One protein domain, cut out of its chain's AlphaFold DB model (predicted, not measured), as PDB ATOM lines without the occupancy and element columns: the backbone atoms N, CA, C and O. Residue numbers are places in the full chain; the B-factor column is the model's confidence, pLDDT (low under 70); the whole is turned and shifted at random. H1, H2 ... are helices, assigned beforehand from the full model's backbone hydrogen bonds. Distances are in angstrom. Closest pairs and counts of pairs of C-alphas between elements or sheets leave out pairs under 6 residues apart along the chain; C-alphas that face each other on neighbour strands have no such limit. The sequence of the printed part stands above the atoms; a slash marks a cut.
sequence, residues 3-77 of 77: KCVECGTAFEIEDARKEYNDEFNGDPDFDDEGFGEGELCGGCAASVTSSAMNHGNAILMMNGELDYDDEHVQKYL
ATOM      1  N   LYS A   3      29.308 -21.252  33.318       88.88
ATOM      2  CA  LYS A   3      29.421 -22.482  32.525       88.88
ATOM      3  C   LYS A   3      30.062 -22.154  31.189       88.88
ATOM      4  O   LYS A   3      29.555 -21.294  30.481       88.88
ATOM      5  N   CYS A   4      31.136 -22.866  30.856       90.00
ATOM      6  CA  CYS A   4      31.882 -22.626  29.629       90.00
ATOM      7  C   CYS A   4      30.998 -22.932  28.422       90.00
ATOM      8  O   CYS A   4      30.468 -24.043  28.320       90.00
ATOM      9  N   VAL A   5      30.839 -21.967  27.519       89.75
ATOM     10  CA  VAL A   5      30.023 -22.135  26.306       89.75
ATOM     11  C   VAL A   5      30.629 -23.139  25.321       89.75
ATOM     12  O   VAL A   5      29.885 -23.790  24.595       89.75
ATOM     13  N   GLU A   6      31.950 -23.336  25.367       89.38
ATOM     14  CA  GLU A   6      32.681 -24.235  24.468       89.38
ATOM     15  C   GLU A   6      32.675 -25.688  24.968       89.38
ATOM     16  O   GLU A   6      32.226 -26.605  24.282       89.38
ATOM     17  N   CYS A   7      33.143 -25.920  26.200       91.88
ATOM     18  CA  CYS A   7      33.313 -27.275  26.738       91.88
ATOM     19  C   CYS A   7      32.213 -27.706  27.721       91.88
ATOM     20  O   CYS A   7      32.159 -28.866  28.126       91.88
ATOM     21  N   GLY A   8      31.331 -26.791  28.133       91.38
ATOM     22  CA  GLY A   8      30.232 -27.068  29.058       91.38
ATOM     23  C   GLY A   8      30.635 -27.232  30.527       91.38
ATOM     24  O   GLY A   8      29.759 -27.477  31.361       91.38
ATOM     25  N   THR A   9      31.920 -27.103  30.862       92.31
ATOM     26  CA  THR A   9      32.428 -27.230  32.234       92.31
ATOM     27  C   THR A   9      31.966 -26.057  33.097       92.31
ATOM     28  O   THR A   9      31.976 -24.910  32.651       92.31
ATOM     29  N   ALA A  10      31.551 -26.337  34.333       92.06
ATOM     30  CA  ALA A  10      31.275 -25.300  35.321       92.06
ATOM     31  C   ALA A  10      32.593 -24.801  35.924       92.06
ATOM     32  O   ALA A  10      33.437 -25.614  36.297       92.06
ATOM     33  N   PHE A  11      32.761 -23.486  36.022       89.50
ATOM     34  CA  PHE A  11      33.994 -22.873  36.506       89.50
ATOM     35  C   PHE A  11      33.705 -21.588  37.288       89.50
ATOM     36  O   PHE A  11      32.619 -21.004  37.186       89.50
ATOM     37  N   GLU A  12      34.670 -21.155  38.094       90.50
ATOM     38  CA  GLU A  12      34.663 -19.825  38.697       90.50
ATOM     39  C   GLU A  12      35.509 -18.870  37.866       90.50
ATOM     40  O   GLU A  12      36.590 -19.224  37.400       90.50
ATOM     41  N   ILE A  13      35.014 -17.647  37.683       85.06
ATOM     42  CA  ILE A  13      35.676 -16.644  36.840       85.06
ATOM     43  C   ILE A  13      37.056 -16.286  37.409       85.06
ATOM     44  O   ILE A  13      38.003 -16.123  36.648       85.06
ATOM     45  N   GLU A  14      37.202 -16.219  38.735       87.94
ATOM     46  CA  GLU A  14      38.498 -15.950  39.375       87.94
ATOM     47  C   GLU A  14      39.535 -17.044  39.077       87.94
ATOM     48  O   GLU A  14      40.689 -16.729  38.785       87.94
ATOM     49  N   ASP A  15      39.117 -18.312  39.085       88.88
ATOM     50  CA  ASP A  15      39.990 -19.438  38.745       88.88
ATOM     51  C   ASP A  15      40.347 -19.419  37.252       88.88
ATOM     52  O   ASP A  15      41.513 -19.569  36.899       88.88
ATOM     53  N   ALA A  16      39.375 -19.140  36.377       87.75
ATOM     54  CA  ALA A  16      39.616 -19.012  34.940       87.75
ATOM     55  C   ALA A  16      40.586 -17.871  34.599       87.75
ATOM     56  O   ALA A  16      41.496 -18.074  33.796       87.75
ATOM     57  N   ARG A  17      40.447 -16.706  35.246       87.94
ATOM     58  CA  ARG A  17      41.396 -15.589  35.112       87.94
ATOM     59  C   ARG A  17      42.794 -15.997  35.527       87.94
ATOM     60  O   ARG A  17      43.756 -15.641  34.860       87.94
ATOM     61  N   LYS A  18      42.917 -16.727  36.636       88.50
ATOM     62  CA  LYS A  18      44.218 -17.178  37.120       88.50
ATOM     63  C   LYS A  18      44.861 -18.164  36.148       88.50
ATOM     64  O   LYS A  18      46.005 -17.953  35.782       88.50
ATOM     65  N   GLU A  19      44.124 -19.180  35.703       86.81
ATOM     66  CA  GLU A  19      44.610 -20.152  34.713       86.81
ATOM     67  C   GLU A  19      45.065 -19.469  33.420       86.81
ATOM     68  O   GLU A  19      46.121 -19.784  32.882       86.81
ATOM     69  N   TYR A  20      44.284 -18.503  32.940       87.12
ATOM     70  CA  TYR A  20      44.616 -17.740  31.745       87.12
ATOM     71  C   TYR A  20      45.845 -16.841  31.950       87.12
ATOM     72  O   TYR A  20      46.755 -16.816  31.122       87.12
ATOM     73  N   ASN A  21      45.914 -16.140  33.084       87.19
ATOM     74  CA  ASN A  21      47.058 -15.302  33.433       87.19
ATOM     75  C   ASN A  21      48.334 -16.118  33.656       87.19
ATOM     76  O   ASN A  21      49.412 -15.619  33.351       87.19
ATOM     77  N   ASP A  22      48.231 -17.347  34.161       87.50
ATOM     78  CA  ASP A  22      49.370 -18.252  34.315       87.50
ATOM     79  C   ASP A  22      49.951 -18.654  32.940       87.50
ATOM     80  O   ASP A  22      51.165 -18.816  32.819       87.50
ATOM     81  N   GLU A  23      49.118 -18.753  31.896       85.75
ATOM     82  CA  GLU A  23      49.553 -19.073  30.525       85.75
ATOM     83  C   GLU A  23      50.190 -17.865  29.814       85.75
ATOM     84  O   GLU A  23      51.257 -17.982  29.210       85.75
ATOM     85  N   PHE A  24      49.571 -16.682  29.905       86.00
ATOM     86  CA  PHE A  24      50.007 -15.496  29.147       86.00
ATOM     87  C   PHE A  24      50.731 -14.433  29.974       86.00
ATOM     88  O   PHE A  24      51.036 -13.357  29.469       86.00
ATOM     89  N   ASN A  25      51.014 -14.701  31.248       83.56
ATOM     90  CA  ASN A  25      51.571 -13.725  32.194       83.56
ATOM     91  C   ASN A  25      50.748 -12.421  32.295       83.56
ATOM     92  O   ASN A  25      51.297 -11.364  32.605       83.56
ATOM     93  N   GLY A  26      49.435 -12.501  32.048       69.25
ATOM     94  CA  GLY A  26      48.505 -11.366  32.084       69.25
ATOM     95  C   GLY A  26      48.505 -10.468  30.843       69.25
ATOM     96  O   GLY A  26      47.958  -9.371  30.911       69.25
ATOM     97  N   ASP A  27      49.126 -10.898  29.742       68.50
ATOM     98  CA  ASP A  27      49.181 -10.143  28.486       68.50
ATOM     99  C   ASP A  27      48.848 -11.091  27.318       68.50
ATOM    100  O   ASP A  27      49.735 -11.517  26.568       68.50
ATOM    101  N   PRO A  28      47.585 -11.557  27.238       75.00
ATOM    102  CA  PRO A  28      46.424 -10.651  27.193       75.00
ATOM    103  C   PRO A  28      45.559 -10.603  28.458       75.00
ATOM    104  O   PRO A  28      45.696 -11.434  29.352       75.00
ATOM    105  N   ASP A  29      44.616  -9.655  28.491       76.38
ATOM    106  CA  ASP A  29      43.589  -9.571  29.534       76.38
ATOM    107  C   ASP A  29      42.462 -10.581  29.263       76.38
ATOM    108  O   ASP A  29      41.914 -10.652  28.161       76.38
ATOM    109  N   PHE A  30      42.123 -11.375  30.277       75.25
ATOM    110  CA  PHE A  30      41.009 -12.321  30.223       75.25
ATOM    111  C   PHE A  30      39.650 -11.609  30.163       75.25
ATOM    112  O   PHE A  30      38.709 -12.135  29.574       75.25
ATOM    113  N   ASP A  31      39.541 -10.432  30.784       75.00
ATOM    114  CA  ASP A  31      38.292  -9.666  30.870       75.00
ATOM    115  C   ASP A  31      38.072  -8.727  29.668       75.00
ATOM    116  O   ASP A  31      37.121  -7.942  29.674       75.00
ATOM    117  N   ASP A  32      38.928  -8.787  28.642       73.19
ATOM    118  CA  ASP A  32      38.753  -7.989  27.427       73.19
ATOM    119  C   ASP A  32      37.461  -8.391  26.685       73.19
ATOM    120  O   ASP A  32      37.077  -9.566  26.641       73.19
ATOM    121  N   GLU A  33      36.791  -7.415  26.059       60.94
ATOM    122  CA  GLU A  33      35.471  -7.565  25.415       60.94
ATOM    123  C   GLU A  33      35.451  -8.668  24.332       60.94
ATOM    124  O   GLU A  33      34.386  -9.154  23.948       60.94
ATOM    125  N   GLY A  34      36.626  -9.095  23.856       59.28
ATOM    126  CA  GLY A  34      36.803 -10.168  22.879       59.28
ATOM    127  C   GLY A  34      36.474 -11.584  23.370       59.28
ATOM    128  O   GLY A  34      36.185 -12.438  22.531       59.28
ATOM    129  N   PHE A  35      36.475 -11.853  24.683       59.69
ATOM    130  CA  PHE A  35      36.258 -13.212  25.218       59.69
ATOM    131  C   PHE A  35      34.830 -13.496  25.700       59.69
ATOM    132  O   PHE A  35      34.543 -14.635  26.073       59.69
ATOM    133  N   GLY A  36      33.931 -12.503  25.625       54.31
ATOM    134  CA  GLY A  36      32.578 -12.568  26.182       54.31
ATOM    135  C   GLY A  36      32.635 -12.624  27.709       54.31
ATOM    136  O   GLY A  36      33.286 -13.501  28.260       54.31
ATOM    137  N   GLU A  37      31.990 -11.681  28.402       61.44
ATOM    138  CA  GLU A  37      32.056 -11.473  29.865       61.44
ATOM    139  C   GLU A  37      32.013 -12.780  30.706       61.44
ATOM    140  O   GLU A  37      30.965 -13.198  31.198       61.44
ATOM    141  N   GLY A  38      33.159 -13.443  30.903       65.25
ATOM    142  CA  GLY A  38      33.270 -14.687  31.668       65.25
ATOM    143  C   GLY A  38      32.514 -15.899  31.099       65.25
ATOM    144  O   GLY A  38      32.068 -16.741  31.883       65.25
ATOM    145  N   GLU A  39      32.351 -16.015  29.776       79.44
ATOM    146  CA  GLU A  39      31.628 -17.142  29.148       79.44
ATOM    147  C   GLU A  39      32.510 -18.371  28.861       79.44
ATOM    148  O   GLU A  39      31.997 -19.486  28.720       79.44
ATOM    149  N   LEU A  40      33.832 -18.197  28.805       86.75
ATOM    150  CA  LEU A  40      34.810 -19.268  28.590       86.75
ATOM    151  C   LEU A  40      35.598 -19.556  29.868       86.75
ATOM    152  O   LEU A  40      35.982 -18.646  30.593       86.75
ATOM    153  N   CYS A  41      35.881 -20.832  30.140       90.69
ATOM    154  CA  CYS A  41      36.856 -21.171  31.178       90.69
ATOM    155  C   CYS A  41      38.280 -20.795  30.733       90.69
ATOM    156  O   CYS A  41      38.529 -20.644  29.535       90.69
ATOM    157  N   GLY A  42      39.221 -20.711  31.682       87.25
ATOM    158  CA  GLY A  42      40.594 -20.251  31.436       87.25
ATOM    159  C   GLY A  42      41.286 -20.993  30.293       87.25
ATOM    160  O   GLY A  42      41.795 -20.368  29.369       87.25
ATOM    161  N   GLY A  43      41.200 -22.326  30.275       89.62
ATOM    162  CA  GLY A  43      41.773 -23.132  29.189       89.62
ATOM    163  C   GLY A  43      41.130 -22.911  27.810       89.62
ATOM    164  O   GLY A  43      41.832 -22.882  26.801       89.62
ATOM    165  N   CYS A  44      39.807 -22.733  27.739       89.94
ATOM    166  CA  CYS A  44      39.135 -22.468  26.461       89.94
ATOM    167  C   CYS A  44      39.445 -21.057  25.952       89.94
ATOM    168  O   CYS A  44      39.735 -20.901  24.768       89.94
ATOM    169  N   ALA A  45      39.451 -20.060  26.842       88.62
ATOM    170  CA  ALA A  45      39.895 -18.711  26.510       88.62
ATOM    171  C   ALA A  45      41.338 -18.736  25.989       88.62
ATOM    172  O   ALA A  45      41.603 -18.235  24.901       88.62
ATOM    173  N   ALA A  46      42.246 -19.430  26.681       88.62
ATOM    174  CA  ALA A  46      43.644 -19.532  26.275       88.62
ATOM    175  C   ALA A  46      43.833 -20.176  24.899       88.62
ATOM    176  O   ALA A  46      44.630 -19.710  24.085       88.62
ATOM    177  N   SER A  47      43.062 -21.223  24.601       89.19
ATOM    178  CA  SER A  47      43.099 -21.851  23.283       89.19
ATOM    179  C   SER A  47      42.644 -20.900  22.172       89.19
ATOM    180  O   SER A  47      43.245 -20.897  21.095       89.19
ATOM    181  N   VAL A  48      41.593 -20.108  22.412       87.75
ATOM    182  CA  VAL A  48      41.090 -19.119  21.445       87.75
ATOM    183  C   VAL A  48      42.135 -18.029  21.214       87.75
ATOM    184  O   VAL A  48      42.461 -17.728  20.066       87.75
ATOM    185  N   THR A  49      42.723 -17.506  22.289       88.19
ATOM    186  CA  THR A  49      43.797 -16.507  22.241       88.19
ATOM    187  C   THR A  49      44.979 -16.973  21.412       88.19
ATOM    188  O   THR A  49      45.381 -16.294  20.467       88.19
ATOM    189  N   SER A  50      45.508 -18.156  21.719       88.94
ATOM    190  CA  SER A  50      46.645 -18.725  20.996       88.94
ATOM    191  C   SER A  50      46.331 -18.919  19.513       88.94
ATOM    192  O   SER A  50      47.165 -18.625  18.658       88.94
ATOM    193  N   SER A  51      45.109 -19.350  19.181       88.50
ATOM    194  CA  SER A  51      44.674 -19.469  17.787       88.50
ATOM    195  C   SER A  51      44.651 -18.113  17.072       88.50
ATOM    196  O   SER A  51      45.175 -18.003  15.961       88.50
ATOM    197  N   ALA A  52      44.121 -17.068  17.716       87.06
ATOM    198  CA  ALA A  52      44.098 -15.716  17.163       87.06
ATOM    199  C   ALA A  52      45.513 -15.150  16.951       87.06
ATOM    200  O   ALA A  52      45.794 -14.579  15.896       87.06
ATOM    201  N   MET A  53      46.423 -15.363  17.907       88.62
ATOM    202  CA  MET A  53      47.828 -14.957  17.788       88.62
ATOM    203  C   MET A  53      48.528 -15.652  16.613       88.62
ATOM    204  O   MET A  53      49.189 -14.991  15.811       88.62
ATOM    205  N   ASN A  54      48.340 -16.966  16.462       90.19
ATOM    206  CA  ASN A  54      48.924 -17.724  15.352       90.19
ATOM    207  C   ASN A  54      48.370 -17.266  13.998       90.19
ATOM    208  O   ASN A  54      49.122 -17.113  13.037       90.19
ATOM    209  N   HIS A  55      47.071 -16.964  13.927       89.19
ATOM    210  CA  HIS A  55      46.470 -16.390  12.725       89.19
ATOM    211  C   HIS A  55      47.078 -15.018  12.389       89.19
ATOM    212  O   HIS A  55      47.414 -14.755  11.234       89.19
ATOM    213  N   GLY A  56      47.260 -14.149  13.389       89.00
ATOM    214  CA  GLY A  56      47.924 -12.856  13.213       89.00
ATOM    215  C   GLY A  56      49.343 -13.008  12.662       89.00
ATOM    216  O   GLY A  56      49.687 -12.382  11.661       89.00
ATOM    217  N   ASN A  57      50.132 -13.915  13.244       90.50
ATOM    218  CA  ASN A  57      51.481 -14.222  12.764       90.50
ATOM    219  C   ASN A  57      51.478 -14.747  11.323       90.50
ATOM    220  O   ASN A  57      52.321 -14.339  10.526       90.50
ATOM    221  N   ALA A  58      50.505 -15.587  10.951       89.56
ATOM    222  CA  ALA A  58      50.340 -16.061   9.578       89.56
ATOM    223  C   ALA A  58      50.163 -14.910   8.578       89.56
ATOM    224  O   ALA A  58      50.796 -14.894   7.521       89.56
ATOM    225  N   ILE A  59      49.332 -13.923   8.925       89.88
ATOM    226  CA  ILE A  59      49.108 -12.734   8.093       89.88
ATOM    227  C   ILE A  59      50.400 -11.921   7.963       89.88
ATOM    228  O   ILE A  59      50.767 -11.533   6.853       89.88
ATOM    229  N   LEU A  60      51.112 -11.696   9.069       92.81
ATOM    230  CA  LEU A  60      52.374 -10.953   9.065       92.81
ATOM    231  C   LEU A  60      53.446 -11.645   8.207       92.81
ATOM    232  O   LEU A  60      54.150 -10.970   7.456       92.81
ATOM    233  N   MET A  61      53.526 -12.981   8.251       91.25
ATOM    234  CA  MET A  61      54.413 -13.767   7.382       91.25
ATOM    235  C   MET A  61      54.046 -13.617   5.900       91.25
ATOM    236  O   MET A  61      54.918 -13.407   5.058       91.25
ATOM    237  N   MET A  62      52.753 -13.663   5.565       88.12
ATOM    238  CA  MET A  62      52.275 -13.483   4.187       88.12
ATOM    239  C   MET A  62      52.513 -12.067   3.649       88.12
ATOM    240  O   MET A  62      52.762 -11.896   2.454       88.12
ATOM    241  N   ASN A  63      52.460 -11.057   4.521       92.75
ATOM    242  CA  ASN A  63      52.754  -9.667   4.174       92.75
ATOM    243  C   ASN A  63      54.263  -9.371   4.089       92.75
ATOM    244  O   ASN A  63      54.643  -8.300   3.613       92.75
ATOM    245  N   GLY A  64      55.122 -10.295   4.537       90.69
ATOM    246  CA  GLY A  64      56.570 -10.093   4.632       90.69
ATOM    247  C   GLY A  64      56.998  -9.177   5.786       90.69
ATOM    248  O   GLY A  64      58.100  -8.637   5.756       90.69
ATOM    249  N   GLU A  65      56.123  -8.973   6.776       94.69
ATOM    250  CA  GLU A  65      56.415  -8.232   8.013       94.69
ATOM    251  C   GLU A  65      57.119  -9.115   9.055       94.69
ATOM    252  O   GLU A  65      57.875  -8.618   9.889       94.69
ATOM    253  N   LEU A  66      56.897 -10.430   8.972       91.25
ATOM    254  CA  LEU A  66      57.677 -11.465   9.642       91.25
ATOM    255  C   LEU A  66      58.315 -12.381   8.596       91.25
ATOM    256  O   LEU A  66      57.740 -12.623   7.534       91.25
ATOM    257  N   ASP A  67      59.491 -12.916   8.917       93.75
ATOM    258  CA  ASP A  67      60.096 -13.977   8.117       93.75
ATOM    259  C   ASP A  67      59.206 -15.229   8.163       93.75
ATOM    260  O   ASP A  67      58.655 -15.572   9.210       93.75
ATOM    261  N   TYR A  68      59.065 -15.919   7.028       90.69
ATOM    262  CA  TYR A  68      58.303 -17.166   6.964       90.69
ATOM    263  C   TYR A  68      58.957 -18.244   7.841       90.69
ATOM    264  O   TYR A  68      60.098 -18.644   7.596       90.69
ATOM    265  N   ASP A  69      58.205 -18.735   8.824       92.31
ATOM    266  CA  ASP A  69      58.601 -19.798   9.745       92.31
ATOM    267  C   ASP A  69      57.801 -21.077   9.449       92.31
ATOM    268  O   ASP A  69      56.644 -21.225   9.848       92.31
ATOM    269  N   ASP A  70      58.428 -22.018   8.741       91.19
ATOM    270  CA  ASP A  70      57.805 -23.290   8.358       91.19
ATOM    271  C   ASP A  70      57.452 -24.170   9.569       91.19
ATOM    272  O   ASP A  70      56.436 -24.867   9.551       91.19
ATOM    273  N   GLU A  71      58.249 -24.117  10.644       92.00
ATOM    274  CA  GLU A  71      57.973 -24.886  11.863       92.00
ATOM    275  C   GLU A  71      56.726 -24.348  12.566       92.00
ATOM    276  O   GLU A  71      55.890 -25.131  13.030       92.00
ATOM    277  N   HIS A  72      56.567 -23.021  12.607       88.25
ATOM    278  CA  HIS A  72      55.357 -22.386  13.120       88.25
ATOM    279  C   HIS A  72      54.127 -22.784  12.300       88.25
ATOM    280  O   HIS A  72      53.117 -23.184  12.884       88.25
ATOM    281  N   VAL A  73      54.216 -22.718  10.964       85.12
ATOM    282  CA  VAL A  73      53.101 -23.083  10.078       85.12
ATOM    283  C   VAL A  73      52.689 -24.533  10.303       85.12
ATOM    284  O   VAL A  73      51.546 -24.774  10.663       85.12
ATOM    285  N   GLN A  74      53.610 -25.495  10.201       88.56
ATOM    286  CA  GLN A  74      53.279 -26.920  10.366       88.56
ATOM    287  C   GLN A  74      52.701 -27.261  11.748       88.56
ATOM    288  O   GLN A  74      51.990 -28.255  11.900       88.56
ATOM    289  N   LYS A  75      53.044 -26.477  12.776       86.38
ATOM    290  CA  LYS A  75      52.610 -26.729  14.151       86.38
ATOM    291  C   LYS A  75      51.240 -26.127  14.474       86.38
ATOM    292  O   LYS A  75      50.543 -26.687  15.321       86.38
ATOM    293  N   TYR A  76      50.874 -25.003  13.860       84.19
ATOM    294  CA  TYR A  76      49.738 -24.191  14.309       84.19
ATOM    295  C   TYR A  76      48.728 -23.789  13.220       84.19
ATOM    296  O   TYR A  76      47.673 -23.265  13.586       84.19
ATOM    297  N   LEU A  77      49.016 -24.016  11.931       78.62
ATOM    298  CA  LEU A  77      48.185 -23.617  10.781       78.62
ATOM    299  C   LEU A  77      47.879 -24.808   9.861       78.62
ATOM    300  O   LEU A  77      46.740 -24.851   9.343       78.62
TER     301      LEU A  77
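Overview. This is residues 3 to 77 of the 77 residues of an uncharacterized protein of Streptomyces sp. LRa12 (UniProt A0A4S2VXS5). One long helix, H2, makes the long axis of this elongated model, with the other parts gathered toward its two ends. At its first end the helix H1, the long loop of residues 25 to 41 and the opening stretch of residues 3 to 12 form a head, while at the other end the chain turns and the short helix H3 folds back toward H2. The printed part has 75 residues with three named helices, in the order H1, H2, H3, and no named strand; the class is all helix. The whole is loose, with a radius of gyration of the C-alphas of 14.3 A, and the C-alphas span 41 by 21 by 20 A.

Arrangement. Begin with H2, residues 42 to 63, the longest helix. At its first residues look for H1, residues 13 to 24: the two touch, and their closest C-alphas, those of Ala 16 and Gly 42, are 3.8 A apart. H2 touches H1 with residues 42 to 46 alone. The two helices run the same way at a steep tilt of 36 degrees, only just past shallow. Farther along H2, look for H3, residues 70 to 76; it only just touches H2, with 3 pairs of C-alphas within 8 A, the closest being those of Asn 54 and Tyr 76, 6.6 A apart. H2 touches H3 with residues 51 to 58 alone. H2 and H3 run opposite ways at a shallow tilt of 30 degrees and form a helical hairpin. H1 and H3 are apart. In H1, H2 and H3 every pair of backbone O of residue i and N of residue i+4 is within hydrogen-bond range.

Along the chain. Find C-alpha 42 at (40.594, -20.251, 31.436); from there H2 runs 31.7 A to C-alpha 63 at (52.754, -9.667, 4.174). Go back to C-alpha 13 at (35.676, -16.644, 36.840), where H1 begins; it reaches Phe 24 after 16.3 A. H3 runs 10.1 A from Asp 70 to Tyr 76, whose C-alpha is at (49.738, -24.191, 14.309).

Size, cuts and confidence. The two C-alphas farthest apart, those of Ala 10 and Gly 64, are 42.6 A from each other. The printed part has no cut and runs from residue 3 to residue 77, the chain's last residue. Between H1 and H2 you pass a long link of 17 residues, 25 to 41; the link from H2 to H3 is short, with 6 residues. The mean pLDDT of the printed part is 85.1, and the low values, under 70, are at residues 26 to 27 and 33 to 38.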